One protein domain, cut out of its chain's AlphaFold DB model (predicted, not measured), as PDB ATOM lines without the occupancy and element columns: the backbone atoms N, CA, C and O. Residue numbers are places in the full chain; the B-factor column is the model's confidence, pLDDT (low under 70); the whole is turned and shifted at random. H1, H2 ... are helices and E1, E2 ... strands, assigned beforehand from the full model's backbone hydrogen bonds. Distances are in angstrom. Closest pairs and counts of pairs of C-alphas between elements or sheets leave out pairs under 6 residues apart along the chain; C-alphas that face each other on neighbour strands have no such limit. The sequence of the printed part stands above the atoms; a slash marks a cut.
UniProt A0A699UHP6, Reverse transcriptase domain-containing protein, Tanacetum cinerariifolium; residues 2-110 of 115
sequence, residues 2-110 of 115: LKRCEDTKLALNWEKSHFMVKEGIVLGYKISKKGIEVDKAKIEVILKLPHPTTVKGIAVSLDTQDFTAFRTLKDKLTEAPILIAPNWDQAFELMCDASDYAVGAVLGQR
ATOM      1  N   LEU A   2     127.093 -89.841  18.508       89.50
ATOM      2  CA  LEU A   2     126.434 -91.162  18.509       89.50
ATOM      3  C   LEU A   2     127.122 -92.197  17.601       89.50
ATOM      4  O   LEU A   2     127.415 -93.296  18.052       89.50
ATOM      5  N   LYS A   3     127.507 -91.801  16.379       91.38
ATOM      6  CA  LYS A   3     128.278 -92.668  15.473       91.38
ATOM      7  C   LYS A   3     129.594 -93.174  16.084       91.38
ATOM      8  O   LYS A   3     129.906 -94.346  15.974       91.38
ATOM      9  N   ARG A   4     130.313 -92.321  16.825       93.06
ATOM     10  CA  ARG A   4     131.540 -92.729  17.531       93.06
ATOM     11  C   ARG A   4     131.247 -93.701  18.675       93.06
ATOM     12  O   ARG A   4     132.079 -94.559  18.939       93.06
ATOM     13  N   CYS A   5     130.103 -93.577  19.354       90.69
ATOM     14  CA  CYS A   5     129.684 -94.553  20.365       90.69
ATOM     15  C   CYS A   5     129.463 -95.935  19.731       90.69
ATOM     16  O   CYS A   5     129.930 -96.923  20.284       90.69
ATOM     17  N   GLU A   6     128.849 -95.998  18.543       91.19
ATOM     18  CA  GLU A   6     128.714 -97.247  17.775       91.19
ATOM     19  C   GLU A   6     130.084 -97.825  17.393       91.19
ATOM     20  O   GLU A   6     130.363 -98.987  17.691       91.19
ATOM     21  N   ASP A   7     130.959 -97.001  16.807       95.94
ATOM     22  CA  ASP A   7     132.288 -97.425  16.344       95.94
ATOM     23  C   ASP A   7     133.167 -97.950  17.498       95.94
ATOM     24  O   ASP A   7     133.997 -98.838  17.310       95.94
ATOM     25  N   THR A   8     132.964 -97.428  18.713       96.06
ATOM     26  CA  THR A   8     133.701 -97.814  19.932       96.06
ATOM     27  C   THR A   8     132.977 -98.848  20.798       96.06
ATOM     28  O   THR A   8     133.485 -99.209  21.857       96.06
ATOM     29  N   LYS A   9     131.816 -99.360  20.360       94.19
ATOM     30  CA  LYS A   9     130.970-100.305  21.116       94.19
ATOM     31  C   LYS A   9     130.548 -99.785  22.501       94.19
ATOM     32  O   LYS A   9     130.357-100.565  23.433       94.19
ATOM     33  N   LEU A  10     130.382 -98.470  22.642       93.69
ATOM     34  CA  LEU A  10     129.836 -97.844  23.843       93.69
ATOM     35  C   LEU A  10     128.307 -97.813  23.768       93.69
ATOM     36  O   LEU A  10     127.727 -97.256  22.836       93.69
ATOM     37  N   ALA A  11     127.652 -98.380  24.779       90.06
ATOM     38  CA  ALA A  11     126.201 -98.345  24.910       90.06
ATOM     39  C   ALA A  11     125.746 -97.085  25.660       90.06
ATOM     40  O   ALA A  11     126.313 -96.710  26.687       90.06
ATOM     41  N   LEU A  12     124.686 -96.449  25.163       88.50
ATOM     42  CA  LEU A  12     124.026 -95.341  25.849       88.50
ATOM     43  C   LEU A  12     122.947 -95.887  26.779       88.50
ATOM     44  O   LEU A  12     122.130 -96.717  26.384       88.50
ATOM     45  N   ASN A  13     122.909 -95.382  28.008       91.94
ATOM     46  CA  ASN A  13     121.785 -95.633  28.897       91.94
ATOM     47  C   ASN A  13     120.619 -94.729  28.468       91.94
ATOM     48  O   ASN A  13     120.661 -93.523  28.715       91.94
ATOM     49  N   TRP A  14     119.606 -95.299  27.813       86.88
ATOM     50  CA  TRP A  14     118.473 -94.536  27.284       86.88
ATOM     51  C   TRP A  14     117.651 -93.852  28.390       86.88
ATOM     52  O   TRP A  14     117.244 -92.712  28.202       86.88
ATOM     53  N   GLU A  15     117.490 -94.487  29.558       91.19
ATOM     54  CA  GLU A  15     116.734 -93.940  30.699       91.19
ATOM     55  C   GLU A  15     117.399 -92.696  31.294       91.19
ATOM     56  O   GLU A  15     116.734 -91.819  31.839       91.19
ATOM     57  N   LYS A  16     118.730 -92.614  31.198       88.00
ATOM     58  CA  LYS A  16     119.527 -91.500  31.737       88.00
ATOM     59  C   LYS A  16     119.933 -90.475  30.675       88.00
ATOM     60  O   LYS A  16     120.475 -89.423  31.020       88.00
ATOM     61  N   SER A  17     119.702 -90.759  29.393       89.88
ATOM     62  CA  SER A  17     120.110 -89.883  28.292       89.88
ATOM     63  C   SER A  17     119.016 -88.880  27.945       89.88
ATOM     64  O   SER A  17     117.868 -89.242  27.721       89.88
ATOM     65  N   HIS A  18     119.394 -87.608  27.840       90.00
ATOM     66  CA  HIS A  18     118.488 -86.515  27.499       90.00
ATOM     67  C   HIS A  18     118.932 -85.897  26.170       90.00
ATOM     68  O   HIS A  18     120.062 -85.423  26.051       90.00
ATOM     69  N   PHE A  19     118.053 -85.900  25.164       91.69
ATOM     70  CA  PHE A  19     118.350 -85.398  23.819       91.69
ATOM     71  C   PHE A  19     117.433 -84.237  23.449       91.69
ATOM     72  O   PHE A  19     116.248 -84.249  23.766       91.69
ATOM     73  N   MET A  20     117.983 -83.247  22.741       92.00
ATOM     74  CA  MET A  20     117.232 -82.103  22.195       92.00
ATOM     75  C   MET A  20     116.426 -81.305  23.243       92.00
ATOM     76  O   MET A  20     115.415 -80.680  22.921       92.00
ATOM     77  N   VAL A  21     116.878 -81.297  24.501       92.19
ATOM     78  CA  VAL A  21     116.249 -80.552  25.601       92.19
ATOM     79  C   VAL A  21     116.744 -79.101  25.654       92.19
ATOM     80  O   VAL A  21     117.875 -78.798  25.276       92.19
ATOM     81  N   LYS A  22     115.896 -78.180  26.128       91.19
ATOM     82  CA  LYS A  22     116.248 -76.752  26.297       91.19
ATOM     83  C   LYS A  22     117.070 -76.479  27.561       91.19
ATOM     84  O   LYS A  22     117.717 -75.436  27.650       91.19
ATOM     85  N   GLU A  23     117.004 -77.390  28.524       90.38
ATOM     86  CA  GLU A  23     117.767 -77.380  29.767       90.38
ATOM     87  C   GLU A  23     118.039 -78.817  30.229       90.38
ATOM     88  O   GLU A  23     117.271 -79.720  29.900       90.38
ATOM     89  N   GLY A  24     119.124 -79.037  30.974       87.19
ATOM     90  CA  GLY A  24     119.489 -80.361  31.485       87.19
ATOM     91  C   GLY A  24     120.511 -80.302  32.617       87.19
ATOM     92  O   GLY A  24     121.161 -79.275  32.811       87.19
ATOM     93  N   ILE A  25     120.641 -81.400  33.365       84.50
ATOM     94  CA  ILE A  25     121.637 -81.532  34.432       84.50
ATOM     95  C   ILE A  25     122.891 -82.216  33.886       84.50
ATOM     96  O   ILE A  25     122.823 -83.329  33.370       84.50
ATOM     97  N   VAL A  26     124.047 -81.571  34.035       80.94
ATOM     98  CA  VAL A  26     125.360 -82.130  33.684       80.94
ATOM     99  C   VAL A  26     126.276 -81.972  34.888       80.94
ATOM    100  O   VAL A  26     126.460 -80.864  35.379       80.94
ATOM    101  N   LEU A  27     126.809 -83.085  35.403       76.94
ATOM    102  CA  LEU A  27     127.673 -83.110  36.597       76.94
ATOM    103  C   LEU A  27     127.057 -82.402  37.828       76.94
ATOM    104  O   LEU A  27     127.760 -81.822  38.653       76.94
ATOM    105  N   GLY A  28     125.726 -82.444  37.957       73.88
ATOM    106  CA  GLY A  28     125.001 -81.793  39.054       73.88
ATOM    107  C   GLY A  28     124.903 -80.267  38.931       73.88
ATOM    108  O   GLY A  28     124.775 -79.599  39.959       73.88
ATOM    109  N   TYR A  29     124.997 -79.735  37.709       77.94
ATOM    110  CA  TYR A  29     124.719 -78.344  37.352       77.94
ATOM    111  C   TYR A  29     123.600 -78.275  36.329       77.94
ATOM    112  O   TYR A  29     123.557 -79.082  35.400       77.94
ATOM    113  N   LYS A  30     122.730 -77.275  36.457       83.69
ATOM    114  CA  LYS A  30     121.697 -76.995  35.471       83.69
ATOM    115  C   LYS A  30     122.282 -76.152  34.343       83.69
ATOM    116  O   LYS A  30     122.724 -75.032  34.560       83.69
ATOM    117  N   ILE A  31     122.242 -76.671  33.123       85.31
ATOM    118  CA  ILE A  31     122.631 -75.946  31.912       85.31
ATOM    119  C   ILE A  31     121.363 -75.489  31.200       85.31
ATOM    120  O   ILE A  31     120.471 -76.296  30.942       85.31
ATOM    121  N   SER A  32     121.274 -74.200  30.873       88.81
ATOM    122  CA  SER A  32     120.176 -73.627  30.089       88.81
ATOM    123  C   SER A  32     120.671 -72.485  29.193       88.81
ATOM    124  O   SER A  32     121.837 -72.098  29.241       88.81
ATOM    125  N   LYS A  33     119.772 -71.877  28.408       88.12
ATOM    126  CA  LYS A  33     120.086 -70.659  27.633       88.12
ATOM    127  C   LYS A  33     120.543 -69.473  28.496       88.12
ATOM    128  O   LYS A  33     121.167 -68.565  27.962       88.12
ATOM    129  N   LYS A  34     120.207 -69.461  29.792       83.69
ATOM    130  CA  LYS A  34     120.627 -68.414  30.737       83.69
ATOM    131  C   LYS A  34     122.067 -68.595  31.231       83.69
ATOM    132  O   LYS A  34     122.612 -67.670  31.816       83.69
ATOM    133  N   GLY A  35     122.669 -69.760  30.989       81.69
ATOM    134  CA  GLY A  35     123.993 -70.124  31.484       81.69
ATOM    135  C   GLY A  35     123.967 -71.383  32.349       81.69
ATOM    136  O   GLY A  35     123.061 -72.217  32.240       81.69
ATOM    137  N   ILE A  36     125.000 -71.515  33.182       80.12
ATOM    138  CA  ILE A  36     125.171 -72.600  34.152       80.12
ATOM    139  C   ILE A  36     124.628 -72.115  35.498       80.12
ATOM    140  O   ILE A  36     125.077 -71.103  36.026       80.12
ATOM    141  N   GLU A  37     123.668 -72.847  36.049       76.56
ATOM    142  CA  GLU A  37     123.047 -72.588  37.345       76.56
ATOM    143  C   GLU A  37     123.319 -73.770  38.289       76.56
ATOM    144  O   GLU A  37     123.458 -74.923  37.860       76.56
ATOM    145  N   VAL A  38     123.387 -73.501  39.594       72.56
ATOM    146  CA  VAL A  38     123.469 -74.563  40.605       72.56
ATOM    147  C   VAL A  38     122.164 -75.360  40.590       72.56
ATOM    148  O   VAL A  38     121.077 -74.797  40.453       72.56
ATOM    149  N   ASP A  39     122.267 -76.684  40.711       73.44
ATOM    150  CA  ASP A  39     121.095 -77.551  40.823       73.44
ATOM    151  C   ASP A  39     120.194 -77.092  41.982       73.44
ATOM    152  O   ASP A  39     120.649 -76.921  43.117       73.44
ATOM    153  N   LYS A  40     118.899 -76.920  41.695       74.62
ATOM    154  CA  LYS A  40     117.889 -76.510  42.678       74.62
ATOM    155  C   LYS A  40     117.870 -77.423  43.900       74.62
ATOM    156  O   LYS A  40     117.665 -76.920  44.997       74.62
ATOM    157  N   ALA A  41     118.128 -78.721  43.733       76.44
ATOM    158  CA  ALA A  41     118.196 -79.655  44.852       76.44
ATOM    159  C   ALA A  41     119.334 -79.300  45.827       76.44
ATOM    160  O   ALA A  41     119.152 -79.358  47.040       76.44
ATOM    161  N   LYS A  42     120.495 -78.864  45.317       73.06
ATOM    162  CA  LYS A  42     121.625 -78.426  46.156       73.06
ATOM    163  C   LYS A  42     121.312 -77.117  46.887       73.06
ATOM    164  O   LYS A  42     121.627 -76.992  48.067       73.06
ATOM    165  N   ILE A  43     120.646 -76.176  46.210       76.44
ATOM    166  CA  ILE A  43     120.168 -74.920  46.815       76.44
ATOM    167  C   ILE A  43     119.165 -75.224  47.935       76.44
ATOM    168  O   ILE A  43     119.270 -74.688  49.035       76.44
ATOM    169  N   GLU A  44     118.208 -76.115  47.679       80.12
ATOM    170  CA  GLU A  44     117.158 -76.471  48.630       80.12
ATOM    171  C   GLU A  44     117.723 -77.101  49.909       80.12
ATOM    172  O   GLU A  44     117.252 -76.782  51.001       80.12
ATOM    173  N   VAL A  45     118.767 -77.928  49.796       80.44
ATOM    174  CA  VAL A  45     119.479 -78.484  50.957       80.44
ATOM    175  C   VAL A  45     120.071 -77.370  51.826       80.44
ATOM    176  O   VAL A  45     119.871 -77.388  53.038       80.44
ATOM    177  N   ILE A  46     120.729 -76.371  51.228       80.88
ATOM    178  CA  ILE A  46     121.322 -75.236  51.961       80.88
ATOM    179  C   ILE A  46     120.234 -74.376  52.615       80.88
ATOM    180  O   ILE A  46     120.349 -74.004  53.786       80.88
ATOM    181  N   LEU A  47     119.145 -74.092  51.895       80.19
ATOM    182  CA  LEU A  47     118.029 -73.302  52.420       80.19
ATOM    183  C   LEU A  47     117.362 -73.989  53.619       80.19
ATOM    184  O   LEU A  47     117.093 -73.326  54.626       80.19
ATOM    185  N   LYS A  48     117.170 -75.314  53.545       83.00
ATOM    186  CA  LYS A  48     116.549 -76.135  54.596       83.00
ATOM    187  C   LYS A  48     117.446 -76.417  55.800       83.00
ATOM    188  O   LYS A  48     116.946 -76.993  56.765       83.00
ATOM    189  N   LEU A  49     118.725 -76.018  55.790       80.88
ATOM    190  CA  LEU A  49     119.589 -76.185  56.962       80.88
ATOM    191  C   LEU A  49     118.935 -75.530  58.192       80.88
ATOM    192  O   LEU A  49     118.588 -74.342  58.126       80.88
ATOM    193  N   PRO A  50     118.744 -76.268  59.298       78.88
ATOM    194  CA  PRO A  50     118.114 -75.718  60.487       78.88
ATOM    195  C   PRO A  50     118.967 -74.588  61.064       78.88
ATOM    196  O   PRO A  50     120.190 -74.567  60.911       78.88
ATOM    197  N   HIS A  51     118.316 -73.638  61.734       72.00
ATOM    198  CA  HIS A  51     119.044 -72.616  62.477       72.00
ATOM    199  C   HIS A  51     119.836 -73.291  63.602       72.00
ATOM    200  O   HIS A  51     119.265 -74.140  64.301       72.00
ATOM    201  N   PRO A  52     121.119 -72.931  63.789       71.00
ATOM    202  CA  PRO A  52     121.911 -73.470  64.881       71.00
ATOM    203  C   PRO A  52     121.231 -73.111  66.203       71.00
ATOM    204  O   PRO A  52     121.195 -71.960  66.608       71.00
ATOM    205  N   THR A  53     120.615 -74.092  66.848       68.31
ATOM    206  CA  THR A  53     119.856 -73.891  68.095       68.31
ATOM    207  C   THR A  53     120.624 -74.412  69.303       68.31
ATOM    208  O   THR A  53     120.307 -74.078  70.440       68.31
ATOM    209  N   THR A  54     121.660 -75.215  69.068       60.16
ATOM    210  CA  THR A  54     122.494 -75.816  70.106       60.16
ATOM    211  C   THR A  54     123.915 -76.024  69.596       60.16
ATOM    212  O   THR A  54     124.124 -76.480  68.474       60.16
ATOM    213  N   VAL A  55     124.903 -75.749  70.444       57.94
ATOM    214  CA  VAL A  55     126.277 -76.233  70.260       57.94
ATOM    215  C   VAL A  55     126.510 -77.252  71.367       57.94
ATOM    216  O   VAL A  55     126.427 -76.911  72.544       57.94
ATOM    217  N   LYS A  56     126.724 -78.525  71.004       60.34
ATOM    218  CA  LYS A  56     126.963 -79.630  71.958       60.34
ATOM    219  C   LYS A  56     125.944 -79.694  73.118       60.34
ATOM    220  O   LYS A  56     126.321 -79.875  74.270       60.34
ATOM    221  N   GLY A  57     124.654 -79.514  72.822       51.59
ATOM    222  CA  GLY A  57     123.574 -79.613  73.817       51.59
ATOM    223  C   GLY A  57     123.358 -78.375  74.698       51.59
ATOM    224  O   GLY A  57     122.430 -78.372  75.500       51.59
ATOM    225  N   ILE A  58     124.144 -77.307  74.529       55.44
ATOM    226  CA  ILE A  58     123.891 -76.008  75.165       55.44
ATOM    227  C   ILE A  58     123.062 -75.169  74.201       55.44
ATOM    228  O   ILE A  58     123.480 -74.958  73.060       55.44
ATOM    229  N   ALA A  59     121.885 -74.718  74.642       61.41
ATOM    230  CA  ALA A  59     121.056 -73.798  73.873       61.41
ATOM    231  C   ALA A  59     121.848 -72.507  73.637       61.41
ATOM    232  O   ALA A  59     122.177 -71.793  74.585       61.41
ATOM    233  N   VAL A  60     122.187 -72.235  72.380       63.06
ATOM    234  CA  VAL A  60     122.849 -70.988  71.999       63.06
ATOM    235  C   VAL A  60     121.758 -70.014  71.598       63.06
ATOM    236  O   VAL A  60     121.014 -70.262  70.650       63.06
ATOM    237  N   SER A  61     121.638 -68.913  72.336       64.88
ATOM    238  CA  SER A  61     120.828 -67.779  71.907       64.88
ATOM    239  C   SER A  61     121.592 -67.044  70.811       64.88
ATOM    240  O   SER A  61     122.460 -66.229  71.113       64.88
ATOM    241  N   LEU A  62     121.302 -67.371  69.552       65.88
ATOM    242  CA  LEU A  62     121.753 -66.556  68.427       65.88
ATOM    243  C   LEU A  62     121.034 -65.209  68.509       65.88
ATOM    244  O   LEU A  62     119.800 -65.166  68.571       65.88
ATOM    245  N   ASP A  63     121.793 -64.122  68.545       75.38
ATOM    246  CA  ASP A  63     121.218 -62.786  68.482       75.38
ATOM    247  C   ASP A  63     120.824 -62.422  67.033       75.38
ATOM    248  O   ASP A  63     120.975 -63.193  66.076       75.38
ATOM    249  N   THR A  64     120.272 -61.225  66.847       78.25
ATOM    250  CA  THR A  64     119.865 -60.733  65.524       78.25
ATOM    251  C   THR A  64     121.043 -60.653  64.539       78.25
ATOM    252  O   THR A  64     120.845 -60.781  63.324       78.25
ATOM    253  N   GLN A  65     122.266 -60.448  65.033       80.50
ATOM    254  CA  GLN A  65     123.471 -60.333  64.219       80.50
ATOM    255  C   GLN A  65     123.917 -61.710  63.712       80.50
ATOM    256  O   GLN A  65     124.179 -61.855  62.516       80.50
ATOM    257  N   ASP A  66     123.895 -62.730  64.569       78.00
ATOM    258  CA  ASP A  66     124.187 -64.119  64.207       78.00
ATOM    259  C   ASP A  66     123.192 -64.666  63.177       78.00
ATOM    260  O   ASP A  66     123.575 -65.294  62.184       78.00
ATOM    261  N   PHE A  67     121.902 -64.377  63.369       79.06
ATOM    262  CA  PHE A  67     120.861 -64.759  62.417       79.06
ATOM    263  C   PHE A  67     121.089 -64.121  61.041       79.06
ATOM    264  O   PHE A  67     120.975 -64.784  60.004       79.06
ATOM    265  N   THR A  68     121.448 -62.836  61.029       82.94
ATOM    266  CA  THR A  68     121.743 -62.107  59.792       82.94
ATOM    267  C   THR A  68     122.968 -62.694  59.095       82.94
ATOM    268  O   THR A  68     122.911 -62.964  57.897       82.94
ATOM    269  N   ALA A  69     124.043 -62.977  59.838       83.06
ATOM    270  CA  ALA A  69     125.260 -63.577  59.299       83.06
ATOM    271  C   ALA A  69     125.007 -64.970  58.701       83.06
ATOM    272  O   ALA A  69     125.458 -65.256  57.590       83.06
ATOM    273  N   PHE A  70     124.235 -65.818  59.387       82.25
ATOM    274  CA  PHE A  70     123.871 -67.146  58.891       82.25
ATOM    275  C   PHE A  70     123.032 -67.073  57.612       82.25
ATOM    276  O   PHE A  70     123.271 -67.825  56.665       82.25
ATOM    277  N   ARG A  71     122.081 -66.134  57.543       82.94
ATOM    278  CA  ARG A  71     121.291 -65.899  56.332       82.94
ATOM    279  C   ARG A  71     122.159 -65.409  55.177       82.94
ATOM    280  O   ARG A  71     122.105 -65.991  54.103       82.94
ATOM    281  N   THR A  72     123.024 -64.425  55.420       85.69
ATOM    282  CA  THR A  72     123.986 -63.944  54.416       85.69
ATOM    283  C   THR A  72     124.901 -65.065  53.922       85.69
ATOM    284  O   THR A  72     125.219 -65.118  52.738       85.69
ATOM    285  N   LEU A  73     125.323 -65.978  54.802       82.69
ATOM    286  CA  LEU A  73     126.125 -67.135  54.411       82.69
ATOM    287  C   LEU A  73     125.342 -68.082  53.497       82.69
ATOM    288  O   LEU A  73     125.875 -68.488  52.468       82.69
ATOM    289  N   LYS A  74     124.091 -68.414  53.840       81.62
ATOM    290  CA  LYS A  74     123.218 -69.228  52.980       81.62
ATOM    291  C   LYS A  74     123.032 -68.593  51.610       81.62
ATOM    292  O   LYS A  74     123.225 -69.279  50.614       81.62
ATOM    293  N   ASP A  75     122.719 -67.300  51.578       80.81
ATOM    294  CA  ASP A  75     122.502 -66.557  50.338       80.81
ATOM    295  C   ASP A  75     123.760 -66.635  49.462       80.81
ATOM    296  O   ASP A  75     123.691 -67.127  48.335       80.81
ATOM    297  N   LYS A  76     124.936 -66.326  50.030       79.06
ATOM    298  CA  LYS A  76     126.221 -66.451  49.327       79.06
ATOM    299  C   LYS A  76     126.467 -67.867  48.815       79.06
ATOM    300  O   LYS A  76     126.796 -68.014  47.648       79.06
ATOM    301  N   LEU A  77     126.260 -68.903  49.635       75.06
ATOM    302  CA  LEU A  77     126.422 -70.316  49.241       75.06
ATOM    303  C   LEU A  77     125.489 -70.749  48.099       75.06
ATOM    304  O   LEU A  77     125.768 -71.742  47.425       75.06
ATOM    305  N   THR A  78     124.394 -70.023  47.880       72.94
ATOM    306  CA  THR A  78     123.435 -70.271  46.794       72.94
ATOM    307  C   THR A  78     123.622 -69.362  45.576       72.94
ATOM    308  O   THR A  78     122.984 -69.592  44.548       72.94
ATOM    309  N   GLU A  79     124.513 -68.373  45.656       69.75
ATOM    310  CA  GLU A  79     124.842 -67.456  44.566       69.75
ATOM    311  C   GLU A  79     126.038 -67.967  43.740       69.75
ATOM    312  O   GLU A  79     127.040 -68.477  44.251       69.75
ATOM    313  N   ALA A  80     125.962 -67.814  42.414       56.94
ATOM    314  CA  ALA A  80     127.146 -67.923  41.562       56.94
ATOM    315  C   ALA A  80     128.093 -66.761  41.930       56.94
ATOM    316  O   ALA A  80     127.629 -65.624  41.953       56.94
ATOM    317  N   PRO A  81     129.379 -66.997  42.260       55.56
ATOM    318  CA  PRO A  81     130.316 -67.819  41.498       55.56
ATOM    319  C   PRO A  81     131.046 -68.863  42.369       55.56
ATOM    320  O   PRO A  81     132.245 -69.068  42.221       55.56
ATOM    321  N   ILE A  82     130.353 -69.514  43.308       55.31
ATOM    322  CA  ILE A  82     131.003 -70.390  44.308       55.31
ATOM    323  C   ILE A  82     131.421 -71.770  43.761       55.31
ATOM    324  O   ILE A  82     132.188 -72.489  44.393       55.31
ATOM    325  N   LEU A  83     131.017 -72.121  42.539       54.72
ATOM    326  CA  LEU A  83     131.484 -73.321  41.841       54.72
ATOM    327  C   LEU A  83     132.322 -72.920  40.623       54.72
ATOM    328  O   LEU A  83     131.921 -73.090  39.473       54.72
ATOM    329  N   ILE A  84     133.486 -72.330  40.902       62.53
ATOM    330  CA  ILE A  84     134.544 -72.126  39.907       62.53
ATOM    331  C   ILE A  84     134.985 -73.511  39.421       62.53
ATOM    332  O   ILE A  84     135.092 -74.446  40.218       62.53
ATOM    333  N   ALA A  85     135.212 -73.660  38.114       64.94
ATOM    334  CA  ALA A  85     135.805 -74.884  37.592       64.94
ATOM    335  C   ALA A  85     137.130 -75.136  38.333       64.94
ATOM    336  O   ALA A  85     137.951 -74.218  38.403       64.94
ATOM    337  N   PRO A  86     137.338 -76.330  38.910       73.38
ATOM    338  CA  PRO A  86     138.541 -76.582  39.675       73.38
ATOM    339  C   PRO A  86     139.765 -76.419  38.778       73.38
ATOM    340  O   PRO A  86     139.779 -76.875  37.630       73.38
ATOM    341  N   ASN A  87     140.794 -75.768  39.303       82.44
ATOM    342  CA  ASN A  87     142.077 -75.692  38.637       82.44
ATOM    343  C   ASN A  87     142.817 -77.017  38.860       82.44
ATOM    344  O   ASN A  87     143.342 -77.250  39.943       82.44
ATOM    345  N   TRP A  88     142.858 -77.889  37.857       84.44
ATOM    346  CA  TRP A  88     143.491 -79.209  37.974       84.44
ATOM    347  C   TRP A  88     145.007 -79.162  38.215       84.44
ATOM    348  O   TRP A  88     145.568 -80.163  38.653       84.44
ATOM    349  N   ASP A  89     145.647 -78.011  37.992       90.56
ATOM    350  CA  ASP A  89     147.066 -77.794  38.294       90.56
ATOM    351  C   ASP A  89     147.306 -77.424  39.771       90.56
ATOM    352  O   ASP A  89     148.451 -77.366  40.224       90.56
ATOM    353  N   GLN A  90     146.244 -77.164  40.544       86.62
ATOM    354  CA  GLN A  90     146.313 -76.829  41.966       86.62
ATOM    355  C   GLN A  90     145.862 -77.996  42.848       86.62
ATOM    356  O   GLN A  90     144.923 -78.728  42.533       86.62
ATOM    357  N   ALA A  91     146.503 -78.130  44.011       90.00
ATOM    358  CA  ALA A  91     146.120 -79.123  45.004       90.00
ATOM    359  C   ALA A  91     144.706 -78.863  45.546       90.00
ATOM    360  O   ALA A  91     144.293 -77.719  45.760       90.00
ATOM    361  N   PHE A  92     143.981 -79.951  45.796       87.75
ATOM    362  CA  PHE A  92     142.709 -79.915  46.501       87.75
ATOM    363  C   PHE A  92     142.933 -80.079  48.002       87.75
ATOM    364  O   PHE A  92     143.747 -80.895  48.435       87.75
ATOM    365  N   GLU A  93     142.151 -79.353  48.788       89.25
ATOM    366  CA  GLU A  93     142.052 -79.518  50.232       89.25
ATOM    367  C   GLU A  93     140.686 -80.129  50.550       89.25
ATOM    368  O   GLU A  93     139.641 -79.554  50.244       89.25
ATOM    369  N   LEU A  94     140.693 -81.322  51.143       89.38
ATOM    370  CA  LEU A  94     139.491 -81.962  51.657       89.38
ATOM    371  C   LEU A  94     139.402 -81.688  53.159       89.38
ATOM    372  O   LEU A  94     140.232 -82.158  53.934       89.38
ATOM    373  N   MET A  95     138.387 -80.933  53.562       91.06
ATOM    374  CA  MET A  95     138.066 -80.674  54.960       91.06
ATOM    375  C   MET A  95     136.888 -81.560  55.343       91.06
ATOM    376  O   MET A  95     135.810 -81.422  54.772       91.06
ATOM    377  N   CYS A  96     137.085 -82.464  56.296       90.94
ATOM    378  CA  CYS A  96     136.032 -83.345  56.791       90.94
ATOM    379  C   CYS A  96     135.822 -83.117  58.282       90.94
ATOM    380  O   CYS A  96     136.789 -82.964  59.024       90.94
ATOM    381  N   ASP A  97     134.566 -83.157  58.707       88.44
ATOM    382  CA  ASP A  97     134.182 -83.210  60.110       88.44
ATOM    383  C   ASP A  97     133.095 -84.272  60.303       88.44
ATOM    384  O   ASP A  97     132.302 -84.550  59.399       88.44
ATOM    385  N   ALA A  98     133.074 -84.903  61.468       88.69
ATOM    386  CA  ALA A  98     132.127 -85.958  61.788       88.69
ATOM    387  C   ALA A  98     131.659 -85.842  63.238       88.69
ATOM    388  O   ALA A  98     132.419 -85.519  64.147       88.69
ATOM    389  N   SER A  99     130.388 -86.157  63.446       87.69
ATOM    390  CA  SER A  99     129.742 -86.263  64.751       87.69
ATOM    391  C   SER A  99     129.033 -87.610  64.861       87.69
ATOM    392  O   SER A  99     128.873 -88.310  63.861       87.69
ATOM    393  N   ASP A 100     128.520 -87.929  66.048       86.25
ATOM    394  CA  ASP A 100     127.734 -89.148  66.287       86.25
ATOM    395  C   ASP A 100     126.476 -89.260  65.397       86.25
ATOM    396  O   ASP A 100     125.894 -90.338  65.282       86.25
ATOM    397  N   TYR A 101     126.049 -88.163  64.754       81.56
ATOM    398  CA  TYR A 101     124.811 -88.086  63.967       81.56
ATOM    399  C   TYR A 101     125.024 -87.833  62.471       81.56
ATOM    400  O   TYR A 101     124.133 -88.118  61.671       81.56
ATOM    401  N   ALA A 102     126.158 -87.252  62.075       79.38
ATOM    402  CA  ALA A 102     126.369 -86.795  60.704       79.38
ATOM    403  C   ALA A 102     127.851 -86.646  60.354       79.38
ATOM    404  O   ALA A 102     128.675 -86.333  61.211       79.38
ATOM    405  N   VAL A 103     128.148 -86.785  59.061       88.19
ATOM    406  CA  VAL A 103     129.454 -86.495  58.455       88.19
ATOM    407  C   VAL A 103     129.287 -85.333  57.480       88.19
ATOM    408  O   VAL A 103     128.360 -85.330  56.669       88.19
ATOM    409  N   GLY A 104     130.182 -84.354  57.556       84.50
ATOM    410  CA  GLY A 104     130.281 -83.234  56.628       84.50
ATOM    411  C   GLY A 104     131.647 -83.218  55.949       84.50
ATOM    412  O   GLY A 104     132.665 -83.469  56.587       84.50
ATOM    413  N   ALA A 105     131.680 -82.913  54.654       86.81
ATOM    414  CA  ALA A 105     132.922 -82.745  53.912       86.81
ATOM    415  C   ALA A 105     132.826 -81.559  52.949       86.81
ATOM    416  O   ALA A 105     131.785 -81.331  52.330       86.81
ATOM    417  N   VAL A 106     133.925 -80.827  52.810       83.75
ATOM    418  CA  VAL A 106     134.098 -79.718  51.872       83.75
ATOM    419  C   VAL A 106     135.367 -79.972  51.075       83.75
ATOM    420  O   VAL A 106     136.431 -80.191  51.647       83.75
ATOM    421  N   LEU A 107     135.254 -79.931  49.750       83.06
ATOM    422  CA  LEU A 107     136.395 -79.967  48.842       83.06
ATOM    423  C   LEU A 107     136.678 -78.539  48.366       83.06
ATOM    424  O   LEU A 107     135.810 -77.918  47.752       83.06
ATOM    425  N   GLY A 108     137.866 -78.021  48.661       86.12
ATOM    426  CA  GLY A 108     138.296 -76.671  48.308       86.12
ATOM    427  C   GLY A 108     139.636 -76.650  47.576       86.12
ATOM    428  O   GLY A 108     140.329 -77.661  47.483       86.12
ATOM    429  N   GLN A 109     140.005 -75.481  47.056       86.81
ATOM    430  CA  GLN A 109     141.341 -75.198  46.530       86.81
ATOM    431  C   GLN A 109     141.845 -73.897  47.143       86.81
ATOM    432  O   GLN A 109     141.078 -72.946  47.326       86.81
ATOM    433  N   ARG A 110     143.137 -73.853  47.470       82.50
ATOM    434  CA  ARG A 110     143.748 -72.667  48.065       82.50
ATOM    435  C   ARG A 110     144.067 -71.658  46.968       82.50
ATOM    436  O   ARG A 110     145.030 -71.815  46.228       82.50
TER     437      ARG A 110
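What this domain is: This is residues 2 to 110 of the 115 residues of the protein "Reverse transcriptase domain-containing protein" of Tanacetum cinerariifolium (UniProt A0A699UHP6). This is a drawn-out, open string of small parts: a three-strand antiparallel sheet, E1 to E3, is followed along the long axis by a helical hairpin, H2 and H3, whose helices run side by side over a short overlap. A separate two-strand hairpin, E4 and E5, lies off to one side of the helices at the end of a long link, and little H1 sits far out at the opposite end from H3, with residues 3 to 9 and 13 to 20 sticking out. The printed part has 109 residues, with three named helices and five named strands in the order H1 E1 E2 E3 H2 H3 E4 E5, and its class is mixed, helices and strands. It is only just extended, close to loose, with a radius of gyration of the C-alphas of 19.8 A and spans of 63 by 30 by 29 A.

How they stand to each other: Begin at H1, residues 2 to 7, which touches no helix and is not on the sheet. Go on to E1, residues 23 to 26, E2, residues 29 to 32, and E3, residues 35 to 38: they form a meander, each strand the antiparallel neighbour of the one before. In the hairpin of E1 and E2, at 152 degrees, look for N 31 and O 24, 2.8 A apart; in the hairpin of E2 and E3, at 149 degrees, for N 30 and O 37, 2.8 A apart, both within hydrogen-bond range. H2, residues 40 to 47, is not on this sheet and is only just apart from E2, at 8.2 A. H3, residues 64 to 78, touches H2 with residues 74 to 78 alone; their closest C-alphas are those of Ile 43 and Thr 78, 5.7 A apart. This helical hairpin has a shallow tilt of 14 degrees, opposite ways. Last, E4, residues 92 to 98, and E5, residues 103 to 109, form an antiparallel hairpin at 164 degrees, with N 95 and O 106 at 2.8 A; both strands are apart from H2. In H1, H2 and H3 every O i to N i+4 pair is within hydrogen-bond range.

Where its parts are: Find C-alpha 2 at (126.434, -91.162, 18.509), where H1 begins; it covers 8.8 A. E1 and E2 each measure 9.8 A, E3 10.2 A and H2 10.3 A. From C-alpha 64 at (119.865, -60.733, 65.524), H3 runs 21.3 A. E4 measures 19.5 A, and E5 runs 20.3 A to C-alpha 109 at (141.341, -75.198, 46.530).

The domain as a whole: The C-alphas farthest apart are those of Asp 7 and Ser 61, at 64.0 A. The printed part has no cut. The links H1 to E1, H2 to H3 and H3 to E4 are long. Look for pLDDT under 70 at residues 53 to 62 and 79 to 85; the mean of the printed part is 80.5.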